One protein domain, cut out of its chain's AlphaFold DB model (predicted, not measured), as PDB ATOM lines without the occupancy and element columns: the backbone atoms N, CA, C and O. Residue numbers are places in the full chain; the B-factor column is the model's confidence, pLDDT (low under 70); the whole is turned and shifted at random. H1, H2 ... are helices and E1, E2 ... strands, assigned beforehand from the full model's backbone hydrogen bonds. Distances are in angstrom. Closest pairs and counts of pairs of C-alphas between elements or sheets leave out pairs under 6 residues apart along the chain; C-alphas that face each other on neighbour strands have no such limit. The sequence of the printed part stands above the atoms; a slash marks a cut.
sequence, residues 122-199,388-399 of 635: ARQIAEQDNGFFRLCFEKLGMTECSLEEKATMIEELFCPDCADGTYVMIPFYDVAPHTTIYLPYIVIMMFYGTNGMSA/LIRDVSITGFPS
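Overview. This is residues 122 to 199 and 388 to 399 of the 635 residues of the protein "YcaO cyclodehydratase, ATP-ad Mg2+-binding" of Bifidobacterium dolichotidis (UniProt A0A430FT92). A strongly twisted hairpin of the strands E1 and E2, with the short strand E4 beside E1, makes the middle of this domain. H1, H2 and H3 make a loose group toward one end; H4 follows E2 directly, and E3 lies far out toward the other end. The printed part has 90 residues, in the order H1 H2 H3 E1 E2 H4 E3 E4, a mixed class of four named helices and four named strands, with an antiparallel sheet E2 E1 E4. It is only just compact, close to loose, with a radius of gyration of the C-alphas of 14.1 A and spans of 42 by 32 by 20 A.

Arrangement. H1, residues 122 to 126, touches H3, residues 147 to 157; their closest C-alphas, of Arg 123 and Ala 151, are 4.9 A apart. H2, residues 131 to 139, is close to H3 but not clearly touching, about perpendicular at 80 degrees, with the closest C-alphas, of Phe 137 and Lys 150, 7.8 A apart. E1, residues 167 to 174, and E2, residues 179 to 184, form a hairpin, with N 172 and O 181 at 2.8 A. E4, residues 388 to 391, is antiparallel to E1, with N 173 and O 389 at 2.7 A. H4, residues 185 to 191, only grazes the sheet with residues 185 to 188, as do H1 with 122 to 125 and H2 with 131 to 133; H3 is not on it. E3, residues 197 to 199, pairs with no named strand. In H1, H2, H3 and H4 every O i to N i+4 pair is within hydrogen-bond range.

Along the chain. H1 begins at C-alpha 122 (89.216, 127.450, 114.025). H2 is 12.1 A long, H3 15.3 A, E1 20.2 A and E2 16.7 A. E4 ends at C-alpha 391 (99.457, 108.104, 101.840).

Size, cuts and confidence. The C-alphas farthest apart, of Glu 144 and Thr 395, are 43.3 A apart. Residues 200 to 387 are not printed; C-alphas 199 and 388 are 16.0 A apart across this cut. Of the links printed whole, none is long. Residues 189 to 195, of which 189 to 191 belong to H4, stand free. No printed residue is under pLDDT 70.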
ATOM      1  N   ALA A 122      90.579 127.984 113.966       96.69
ATOM      2  CA  ALA A 122      89.216 127.450 114.025       96.69
ATOM      3  C   ALA A 122      88.312 127.985 112.900       96.69
ATOM      4  O   ALA A 122      87.510 127.242 112.339       96.69
ATOM      5  N   ARG A 123      88.489 129.255 112.505       96.75
ATOM      6  CA  ARG A 123      87.771 129.855 111.372       96.75
ATOM      7  C   ARG A 123      88.089 129.159 110.047       96.75
ATOM      8  O   ARG A 123      87.165 128.829 109.319       96.75
ATOM      9  N   GLN A 124      89.368 128.915 109.748       97.50
ATOM     10  CA  GLN A 124      89.774 128.222 108.515       97.50
ATOM     11  C   GLN A 124      89.221 126.795 108.461       97.50
ATOM     12  O   GLN A 124      88.832 126.335 107.393       97.50
ATOM     13  N   ILE A 125      89.142 126.112 109.607       96.88
ATOM     14  CA  ILE A 125      88.505 124.793 109.713       96.88
ATOM     15  C   ILE A 125      86.994 124.900 109.473       96.88
ATOM     16  O   ILE A 125      86.434 124.113 108.717       96.88
ATOM     17  N   ALA A 126      86.328 125.888 110.074       96.94
ATOM     18  CA  ALA A 126      84.890 126.097 109.920       96.94
ATOM     19  C   ALA A 126      84.463 126.421 108.473       96.94
ATOM     20  O   ALA A 126      83.302 126.214 108.124       96.94
ATOM     21  N   GLU A 127      85.384 126.930 107.647       96.44
ATOM     22  CA  GLU A 127      85.172 127.226 106.222       96.44
ATOM     23  C   GLU A 127      85.211 125.976 105.325       96.44
ATOM     24  O   GLU A 127      84.841 126.066 104.153       96.44
ATOM     25  N   GLN A 128      85.652 124.824 105.838       95.19
ATOM     26  CA  GLN A 128      85.787 123.605 105.042       95.19
ATOM     27  C   GLN A 128      84.451 122.893 104.812       95.19
ATOM     28  O   GLN A 128      83.611 122.803 105.709       95.19
ATOM     29  N   ASP A 129      84.307 122.310 103.622       93.44
ATOM     30  CA  ASP A 129      83.147 121.513 103.223       93.44
ATOM     31  C   ASP A 129      83.602 120.239 102.497       93.44
ATOM     32  O   ASP A 129      83.918 120.248 101.310       93.44
ATOM     33  N   ASN A 130      83.709 119.144 103.251       94.56
ATOM     34  CA  ASN A 130      84.008 117.792 102.770       94.56
ATOM     35  C   ASN A 130      83.286 116.770 103.663       94.56
ATOM     36  O   ASN A 130      82.749 117.146 104.709       94.56
ATOM     37  N   GLY A 131      83.243 115.491 103.276       94.81
ATOM     38  CA  GLY A 131      82.496 114.451 103.999       94.81
ATOM     39  C   GLY A 131      82.791 114.378 105.493       94.81
ATOM     40  O   GLY A 131      81.866 114.246 106.293       94.81
ATOM     41  N   PHE A 132      84.056 114.556 105.887       96.56
ATOM     42  CA  PHE A 132      84.453 114.548 107.294       96.56
ATOM     43  C   PHE A 132      83.820 115.711 108.071       96.56
ATOM     44  O   PHE A 132      83.188 115.495 109.107       96.56
ATOM     45  N   PHE A 133      83.942 116.949 107.577       96.31
ATOM     46  CA  PHE A 133      83.366 118.108 108.269       96.31
ATOM     47  C   PHE A 133      81.840 118.140 108.198       96.31
ATOM     48  O   PHE A 133      81.207 118.517 109.184       96.31
ATOM     49  N   ARG A 134      81.237 117.690 107.087       96.06
ATOM     50  CA  ARG A 134      79.779 117.533 106.968       96.06
ATOM     51  C   ARG A 134      79.247 116.597 108.050       96.06
ATOM     52  O   ARG A 134      78.349 116.999 108.788       96.06
ATOM     53  N   LEU A 135      79.866 115.427 108.228       96.00
ATOM     54  CA  LEU A 135      79.523 114.494 109.303       96.00
ATOM     55  C   LEU A 135      79.717 115.123 110.691       96.00
ATOM     56  O   LEU A 135      78.823 115.043 111.532       96.00
ATOM     57  N   CYS A 136      80.864 115.761 110.943       94.81
ATOM     58  CA  CYS A 136      81.145 116.388 112.237       94.81
ATOM     59  C   CYS A 136      80.087 117.433 112.597       94.81
ATOM     60  O   CYS A 136      79.528 117.405 113.694       94.81
ATOM     61  N   PHE A 137      79.786 118.347 111.673       95.75
ATOM     62  CA  PHE A 137      78.792 119.386 111.908       95.75
ATOM     63  C   PHE A 137      77.383 118.812 112.023       95.75
ATOM     64  O   PHE A 137      76.633 119.277 112.875       95.75
ATOM     65  N   GLU A 138      77.030 117.780 111.259       95.88
ATOM     66  CA  GLU A 138      75.742 117.099 111.403       95.88
ATOM     67  C   GLU A 138      75.582 116.481 112.797       95.88
ATOM     68  O   GLU A 138      74.628 116.796 113.513       95.88
ATOM     69  N   LYS A 139      76.541 115.653 113.227       95.38
ATOM     70  CA  LYS A 139      76.480 114.949 114.518       95.38
ATOM     71  C   LYS A 139      76.533 115.896 115.719       95.38
ATOM     72  O   LYS A 139      75.991 115.579 116.777       95.38
ATOM     73  N   LEU A 140      77.135 117.073 115.550       93.75
ATOM     74  CA  LEU A 140      77.184 118.124 116.567       93.75
ATOM     75  C   LEU A 140      76.007 119.111 116.490       93.75
ATOM     76  O   LEU A 140      75.941 120.024 117.310       93.75
ATOM     77  N   GLY A 141      75.067 118.932 115.555       95.25
ATOM     78  CA  GLY A 141      73.890 119.798 115.412       95.25
ATOM     79  C   GLY A 141      74.206 121.194 114.866       95.25
ATOM     80  O   GLY A 141      73.476 122.140 115.142       95.25
ATOM     81  N   MET A 142      75.291 121.318 114.102       95.19
ATOM     82  CA  MET A 142      75.851 122.569 113.585       95.19
ATOM     83  C   MET A 142      75.601 122.784 112.085       95.19
ATOM     84  O   MET A 142      76.111 123.754 111.529       95.19
ATOM     85  N   THR A 143      74.852 121.910 111.401       93.56
ATOM     86  CA  THR A 143      74.643 121.978 109.938       93.56
ATOM     87  C   THR A 143      74.170 123.357 109.474       93.56
ATOM     88  O   THR A 143      74.798 123.958 108.604       93.56
ATOM     89  N   GLU A 144      73.133 123.888 110.128       93.81
ATOM     90  CA  GLU A 144      72.483 125.168 109.799       93.81
ATOM     91  C   GLU A 144      73.087 126.375 110.543       93.81
ATOM     92  O   GLU A 144      72.567 127.489 110.464       93.81
ATOM     93  N   CYS A 145      74.169 126.171 111.299       95.81
ATOM     94  CA  CYS A 145      74.832 127.238 112.042       95.81
ATOM     95  C   CYS A 145      75.710 128.102 111.131       95.81
ATOM     96  O   CYS A 145      76.275 127.647 110.132       95.81
ATOM     97  N   SER A 146      75.862 129.365 111.519       96.69
ATOM     98  CA  SER A 146      76.765 130.307 110.867       96.69
ATOM     99  C   SER A 146      78.230 129.881 110.998       96.69
ATOM    100  O   SER A 146      78.610 129.114 111.886       96.69
ATOM    101  N   LEU A 147      79.081 130.429 110.127       96.56
ATOM    102  CA  LEU A 147      80.525 130.188 110.165       96.56
ATOM    103  C   LEU A 147      81.139 130.523 111.535       96.56
ATOM    104  O   LEU A 147      81.972 129.773 112.034       96.56
ATOM    105  N   GLU A 148      80.709 131.625 112.154       97.19
ATOM    106  CA  GLU A 148      81.232 132.056 113.457       97.19
ATOM    107  C   GLU A 148      80.807 131.104 114.587       97.19
ATOM    108  O   GLU A 148      81.596 130.815 115.485       97.19
ATOM    109  N   GLU A 149      79.588 130.561 114.531       97.12
ATOM    110  CA  GLU A 149      79.116 129.556 115.494       97.12
ATOM    111  C   GLU A 149      79.880 128.235 115.342       97.12
ATOM    112  O   GLU A 149      80.271 127.635 116.342       97.12
ATOM    113  N   LYS A 150      80.155 127.800 114.103       96.75
ATOM    114  CA  LYS A 150      80.998 126.624 113.829       96.75
ATOM    115  C   LYS A 150      82.426 126.822 114.337       96.75
ATOM    116  O   LYS A 150      82.954 125.929 114.992       96.75
ATOM    117  N   ALA A 151      83.026 127.987 114.086       96.56
ATOM    118  CA  ALA A 151      84.364 128.317 114.574       96.56
ATOM    119  C   ALA A 151      84.421 128.331 116.111       96.56
ATOM    120  O   ALA A 151      85.309 127.712 116.687       96.56
ATOM    121  N   THR A 152      83.431 128.940 116.770       95.12
ATOM    122  CA  THR A 152      83.330 128.949 118.242       95.12
ATOM    123  C   THR A 152      83.217 127.526 118.799       95.12
ATOM    124  O   THR A 152      83.907 127.174 119.748       95.12
ATOM    125  N   MET A 153      82.397 126.670 118.179       93.25
ATOM    126  CA  MET A 153      82.283 125.263 118.577       93.25
ATOM    127  C   MET A 153      83.619 124.524 118.448       93.25
ATOM    128  O   MET A 153      83.979 123.756 119.339       93.25
ATOM    129  N   ILE A 154      84.364 124.764 117.364       93.69
ATOM    130  CA  ILE A 154      85.691 124.172 117.165       93.69
ATOM    131  C   ILE A 154      86.637 124.626 118.280       93.69
ATOM    132  O   ILE A 154      87.267 123.768 118.880       93.69
ATOM    133  N   GLU A 155      86.678 125.916 118.624       91.00
ATOM    134  CA  GLU A 155      87.492 126.431 119.742       91.00
ATOM    135  C   GLU A 155      87.122 125.795 121.092       91.00
ATOM    136  O   GLU A 155      87.992 125.539 121.926       91.00
ATOM    137  N   GLU A 156      85.835 125.522 121.315       87.00
ATOM    138  CA  GLU A 156      85.336 124.941 122.564       87.00
ATOM    139  C   GLU A 156      85.523 123.420 122.662       87.00
ATOM    140  O   GLU A 156      85.657 122.887 123.771       87.00
ATOM    141  N   LEU A 157      85.474 122.700 121.536       85.75
ATOM    142  CA  LEU A 157      85.469 121.234 121.509       85.75
ATOM    143  C   LEU A 157      86.767 120.640 120.981       85.75
ATOM    144  O   LEU A 157      87.294 119.700 121.577       85.75
ATOM    145  N   PHE A 158      87.258 121.134 119.850       84.50
ATOM    146  CA  PHE A 158      88.496 120.649 119.271       84.50
ATOM    147  C   PHE A 158      89.598 121.421 119.996       84.50
ATOM    148  O   PHE A 158      89.668 122.644 119.923       84.50
ATOM    149  N   CYS A 159      90.445 120.741 120.761       75.94
ATOM    150  CA  CYS A 159      91.557 121.432 121.398       75.94
ATOM    151  C   CYS A 159      92.574 121.863 120.345       75.94
ATOM    152  O   CYS A 159      92.969 121.019 119.539       75.94
ATOM    153  N   PRO A 160      93.056 123.112 120.392       84.31
ATOM    154  CA  PRO A 160      94.222 123.503 119.625       84.31
ATOM    155  C   PRO A 160      95.428 122.618 119.935       84.31
ATOM    156  O   PRO A 160      95.723 122.294 121.087       84.31
ATOM    157  N   ASP A 161      96.161 122.260 118.895       85.00
ATOM    158  CA  ASP A 161      97.410 121.523 119.002       85.00
ATOM    159  C   ASP A 161      98.556 122.401 119.509       85.00
ATOM    160  O   ASP A 161      99.483 121.908 120.157       85.00
ATOM    161  N   CYS A 162      98.515 123.687 119.178       83.69
ATOM    162  CA  CYS A 162      99.623 124.609 119.362       83.69
ATOM    163  C   CYS A 162      99.294 125.681 120.406       83.69
ATOM    164  O   CYS A 162      98.145 126.089 120.585       83.69
ATOM    165  N   ALA A 163     100.330 126.183 121.085       83.06
ATOM    166  CA  ALA A 163     100.189 127.190 122.140       83.06
ATOM    167  C   ALA A 163      99.641 128.545 121.644       83.06
ATOM    168  O   ALA A 163      99.168 129.348 122.445       83.06
ATOM    169  N   ASP A 164      99.713 128.808 120.340       88.31
ATOM    170  CA  ASP A 164      99.147 129.985 119.676       88.31
ATOM    171  C   ASP A 164      97.662 129.823 119.297       88.31
ATOM    172  O   ASP A 164      97.067 130.751 118.750       88.31
ATOM    173  N   GLY A 165      97.050 128.679 119.621       88.69
ATOM    174  CA  GLY A 165      95.638 128.405 119.374       88.69
ATOM    175  C   GLY A 165      95.337 127.806 117.998       88.69
ATOM    176  O   GLY A 165      94.164 127.716 117.639       88.69
ATOM    177  N   THR A 166      96.348 127.388 117.225       94.62
ATOM    178  CA  THR A 166      96.125 126.685 115.950       94.62
ATOM    179  C   THR A 166      96.024 125.169 116.102       94.62
ATOM    180  O   THR A 166      96.507 124.578 117.069       94.62
ATOM    181  N   TYR A 167      95.427 124.550 115.091       94.44
ATOM    182  CA  TYR A 167      95.218 123.116 114.948       94.44
ATOM    183  C   TYR A 167      96.150 122.555 113.889       94.44
ATOM    184  O   TYR A 167      96.292 123.151 112.817       94.44
ATOM    185  N   VAL A 168      96.732 121.394 114.167       95.12
ATOM    186  CA  VAL A 168      97.555 120.679 113.202       95.12
ATOM    187  C   VAL A 168      96.649 119.866 112.287       95.12
ATOM    188  O   VAL A 168      95.906 118.972 112.703       95.12
ATOM    189  N   MET A 169      96.726 120.200 111.009       97.25
ATOM    190  CA  MET A 169      95.952 119.618 109.933       97.25
ATOM    191  C   MET A 169      96.865 118.766 109.062       97.25
ATOM    192  O   MET A 169      97.923 119.228 108.639       97.25
ATOM    193  N   ILE A 170      96.439 117.550 108.739       97.31
ATOM    194  CA  ILE A 170      97.192 116.625 107.889       97.31
ATOM    195  C   ILE A 170      96.458 116.380 106.567       97.31
ATOM    196  O   ILE A 170      95.224 116.291 106.565       97.31
ATOM    197  N   PRO A 171      97.177 116.307 105.433       97.88
ATOM    198  CA  PRO A 171      96.542 116.173 104.132       97.88
ATOM    199  C   PRO A 171      96.047 114.743 103.866       97.88
ATOM    200  O   PRO A 171      96.742 113.763 104.143       97.88
ATOM    201  N   PHE A 172      94.854 114.652 103.283       98.56
ATOM    202  CA  PHE A 172      94.210 113.454 102.741       98.56
ATOM    203  C   PHE A 172      93.806 113.733 101.294       98.56
ATOM    204  O   PHE A 172      93.428 114.849 100.958       98.56
ATOM    205  N   TYR A 173      93.853 112.725 100.439       98.38
ATOM    206  CA  TYR A 173      93.272 112.760  99.107       98.38
ATOM    207  C   TYR A 173      91.802 112.345  99.167       98.38
ATOM    208  O   TYR A 173      91.479 111.259  99.646       98.38
ATOM    209  N   ASP A 174      90.918 113.205  98.678       97.50
ATOM    210  CA  ASP A 174      89.503 112.900  98.507       97.50
ATOM    211  C   ASP A 174      89.283 112.282  97.117       97.50
ATOM    212  O   ASP A 174      89.578 112.904  96.087       97.50
ATOM    213  N   VAL A 175      88.821 111.026  97.094       96.06
ATOM    214  CA  VAL A 175      88.834 110.169  95.898       96.06
ATOM    215  C   VAL A 175      87.887 110.673  94.811       96.06
ATOM    216  O   VAL A 175      88.266 110.635  93.643       96.06
ATOM    217  N   ALA A 176      86.694 111.162  95.160       92.06
ATOM    218  CA  ALA A 176      85.696 111.608  94.181       92.06
ATOM    219  C   ALA A 176      86.020 112.965  93.518       92.06
ATOM    220  O   ALA A 176      85.990 113.050  92.290       92.06
ATOM    221  N   PRO A 177      86.334 114.044  94.265       93.25
ATOM    222  CA  PRO A 177      86.707 115.329  93.678       93.25
ATOM    223  C   PRO A 177      88.166 115.375  93.200       93.25
ATOM    224  O   PRO A 177      88.577 116.390  92.636       93.25
ATOM    225  N   HIS A 178      88.946 114.308  93.415       93.75
ATOM    226  CA  HIS A 178      90.344 114.191  93.005       93.75
ATOM    227  C   HIS A 178      91.228 115.337  93.522       93.75
ATOM    228  O   HIS A 178      92.023 115.915  92.776       93.75
ATOM    229  N   THR A 179      91.082 115.689  94.800       95.31
ATOM    230  CA  THR A 179      91.814 116.808  95.409       95.31
ATOM    231  C   THR A 179      92.309 116.476  96.807       95.31
ATOM    232  O   THR A 179      91.675 115.736  97.554       95.31
ATOM    233  N   THR A 180      93.424 117.088  97.195       97.44
ATOM    234  CA  THR A 180      93.876 117.081  98.586       97.44
ATOM    235  C   THR A 180      92.996 117.986  99.451       97.44
ATOM    236  O   THR A 180      92.776 119.153  99.122       97.44
ATOM    237  N   ILE A 181      92.551 117.458 100.587       97.69
ATOM    238  CA  ILE A 181      91.893 118.158 101.694       97.69
ATOM    239  C   ILE A 181      92.744 118.026 102.961       97.69
ATOM    240  O   ILE A 181      93.618 117.167 103.038       97.69
ATOM    241  N   TYR A 182      92.491 118.854 103.971       98.06
ATOM    242  CA  TYR A 182      93.231 118.824 105.235       98.06
ATOM    243  C   TYR A 182      92.284 118.563 106.400       98.06
ATOM    244  O   TYR A 182      91.261 119.237 106.542       98.06
ATOM    245  N   LEU A 183      92.642 117.594 107.238       97.56
ATOM    246  CA  LEU A 183      91.826 117.121 108.352       97.56
ATOM    247  C   LEU A 183      92.584 117.270 109.686       97.56
ATOM    248  O   LEU A 183      93.803 117.091 109.706       97.56
ATOM    249  N   PRO A 184      91.906 117.596 110.802       95.19
ATOM    250  CA  PRO A 184      92.562 117.843 112.085       95.19
ATOM    251  C   PRO A 184      93.049 116.536 112.725       95.19
ATOM    252  O   PRO A 184      92.245 115.647 113.015       95.19
ATOM    253  N   TYR A 185      94.357 116.428 112.982       92.75
ATOM    254  CA  TYR A 185      95.001 115.173 113.398       92.75
ATOM    255  C   TYR A 185      94.413 114.586 114.689       92.75
ATOM    256  O   TYR A 185      94.007 113.423 114.708       92.75
ATOM    257  N   ILE A 186      94.306 115.385 115.759       87.62
ATOM    258  CA  ILE A 186      93.779 114.905 117.050       87.62
ATOM    259  C   ILE A 186      92.351 114.368 116.901       87.62
ATOM    260  O   ILE A 186      92.003 113.355 117.507       87.62
ATOM    261  N   VAL A 187      91.519 115.024 116.089       90.56
ATOM    262  CA  VAL A 187      90.118 114.629 115.894       90.56
ATOM    263  C   VAL A 187      90.026 113.339 115.075       90.56
ATOM    264  O   VAL A 187      89.230 112.464 115.407       90.56
ATOM    265  N   ILE A 188      90.888 113.164 114.067       92.75
ATOM    266  CA  ILE A 188      91.009 111.895 113.334       92.75
ATOM    267  C   ILE A 188      91.372 110.757 114.290       92.75
ATOM    268  O   ILE A 188      90.685 109.737 114.332       92.75
ATOM    269  N   MET A 189      92.419 110.946 115.098       89.19
ATOM    270  CA  MET A 189      92.862 109.936 116.062       89.19
ATOM    271  C   MET A 189      91.792 109.617 117.106       89.19
ATOM    272  O   MET A 189      91.722 108.491 117.596       89.19
ATOM    273  N   MET A 190      90.942 110.589 117.428       87.00
ATOM    274  CA  MET A 190      89.831 110.426 118.353       87.00
ATOM    275  C   MET A 190      88.695 109.575 117.783       87.00
ATOM    276  O   MET A 190      88.168 108.736 118.506       87.00
ATOM    277  N   PHE A 191      88.295 109.797 116.528       90.56
ATOM    278  CA  PHE A 191      87.134 109.116 115.940       90.56
ATOM    279  C   PHE A 191      87.493 107.792 115.280       90.56
ATOM    280  O   PHE A 191      86.734 106.831 115.384       90.56
ATOM    281  N   TYR A 192      88.643 107.735 114.615       93.25
ATOM    282  CA  TYR A 192      89.038 106.597 113.791       93.25
ATOM    283  C   TYR A 192      90.101 105.739 114.475       93.25
ATOM    284  O   TYR A 192      90.129 104.523 114.289       93.25
ATOM    285  N   GLY A 193      90.942 106.331 115.328       91.38
ATOM    286  CA  GLY A 193      92.040 105.614 115.971       91.38
ATOM    287  C   GLY A 193      92.953 104.985 114.921       91.38
ATOM    288  O   GLY A 193      93.532 105.696 114.109       91.38
ATOM    289  N   THR A 194      93.074 103.656 114.934       93.25
ATOM    290  CA  THR A 194      93.851 102.905 113.932       93.25
ATOM    291  C   THR A 194      92.986 102.344 112.798       93.25
ATOM    292  O   THR A 194      93.478 101.546 112.007       93.25
ATOM    293  N   ASN A 195      91.689 102.669 112.749       96.56
ATOM    294  CA  ASN A 195      90.779 102.113 111.754       96.56
ATOM    295  C   ASN A 195      91.066 102.613 110.351       96.56
ATOM    296  O   ASN A 195      91.236 103.805 110.148       96.56
ATOM    297  N   GLY A 196      91.106 101.685 109.395       97.31
ATOM    298  CA  GLY A 196      91.459 101.995 108.016       97.31
ATOM    299  C   GLY A 196      92.949 102.265 107.806       97.31
ATOM    300  O   GLY A 196      93.333 102.672 106.711       97.31
ATOM    301  N   MET A 197      93.806 102.040 108.807       98.19
ATOM    302  CA  MET A 197      95.249 102.001 108.584       98.19
ATOM    303  C   MET A 197      95.629 100.667 107.955       98.19
ATOM    304  O   MET A 197      95.144  99.618 108.370       98.19
ATOM    305  N   SER A 198      96.481 100.696 106.934       98.12
ATOM    306  CA  SER A 198      96.990  99.464 106.342       98.12
ATOM    307  C   SER A 198      98.332  99.637 105.650       98.12
ATOM    308  O   SER A 198      98.734 100.752 105.319       98.12
ATOM    309  N   ALA A 199      99.006  98.519 105.397       98.25
ATOM    310  CA  ALA A 199     100.199  98.438 104.573       98.25
ATOM    311  C   ALA A 199     100.178  97.177 103.695       98.25
ATOM    312  O   ALA A 199      99.606  96.150 104.065       98.25
ATOM    313  N   LEU A 388      88.309 109.095 101.798       98.50
ATOM    314  CA  LEU A 388      89.438 109.970 102.088       98.50
ATOM    315  C   LEU A 388      90.661 109.106 102.387       98.50
ATOM    316  O   LEU A 388      90.612 108.248 103.264       98.50
ATOM    317  N   ILE A 389      91.765 109.311 101.673       98.62
ATOM    318  CA  ILE A 389      92.947 108.446 101.764       98.62
ATOM    319  C   ILE A 389      94.189 109.290 101.995       98.62
ATOM    320  O   ILE A 389      94.507 110.167 101.201       98.62
ATOM    321  N   ARG A 390      94.928 108.999 103.059       98.50
ATOM    322  CA  ARG A 390      96.257 109.561 103.293       98.50
ATOM    323  C   ARG A 390      97.312 108.514 102.990       98.50
ATOM    324  O   ARG A 390      97.305 107.443 103.587       98.50
ATOM    325  N   ASP A 391      98.223 108.841 102.087       98.50
ATOM    326  CA  ASP A 391      99.457 108.104 101.840       98.50
ATOM    327  C   ASP A 391     100.524 108.530 102.857       98.50
ATOM    328  O   ASP A 391     100.848 109.717 102.969       98.50
ATOM    329  N   VAL A 392     101.062 107.558 103.595       97.19
ATOM    330  CA  VAL A 392     102.136 107.742 104.582       97.19
ATOM    331  C   VAL A 392     103.406 106.951 104.231       97.19
ATOM    332  O   VAL A 392     104.266 106.745 105.078       97.19
ATOM    333  N   SER A 393     103.566 106.516 102.980       97.00
ATOM    334  CA  SER A 393     104.630 105.619 102.486       97.00
ATOM    335  C   SER A 393     106.047 106.232 102.434       97.00
ATOM    336  O   SER A 393     106.747 106.131 101.423       97.00
ATOM    337  N   ILE A 394     106.517 106.869 103.513       94.44
ATOM    338  CA  ILE A 394     107.790 107.614 103.574       94.44
ATOM    339  C   ILE A 394     109.026 106.746 103.297       94.44
ATOM    340  O   ILE A 394     110.033 107.246 102.788       94.44
ATOM    341  N   THR A 395     108.944 105.445 103.595       94.69
ATOM    342  CA  THR A 395     110.013 104.459 103.354       94.69
ATOM    343  C   THR A 395     109.944 103.811 101.972       94.69
ATOM    344  O   THR A 395     110.807 103.007 101.620       94.69
ATOM    345  N   GLY A 396     108.915 104.135 101.185       94.69
ATOM    346  CA  GLY A 396     108.619 103.495  99.906       94.69
ATOM    347  C   GLY A 396     107.846 102.178 100.020       94.69
ATOM    348  O   GLY A 396     107.432 101.652  98.991       94.69
ATOM    349  N   PHE A 397     107.618 101.650 101.230       97.56
ATOM    350  CA  PHE A 397     106.645 100.577 101.434       97.56
ATOM    351  C   PHE A 397     105.230 101.171 101.529       97.56
ATOM    352  O   PHE A 397     105.020 102.020 102.404       97.56
ATOM    353  N   PRO A 398     104.278 100.760 100.665       98.38
ATOM    354  CA  PRO A 398     102.926 101.308 100.653       98.38
ATOM    355  C   PRO A 398     102.239 101.204 102.017       98.38
ATOM    356  O   PRO A 398     102.095 100.117 102.580       98.38
ATOM    357  N   SER A 399     101.822 102.339 102.570       98.44
ATOM    358  CA  SER A 399     101.029 102.418 103.795       98.44
ATOM    359  C   SER A 399     100.091 103.610 103.756       98.44
ATOM    360  O   SER A 399     100.466 104.694 103.312       98.44
TER     361      SER A 399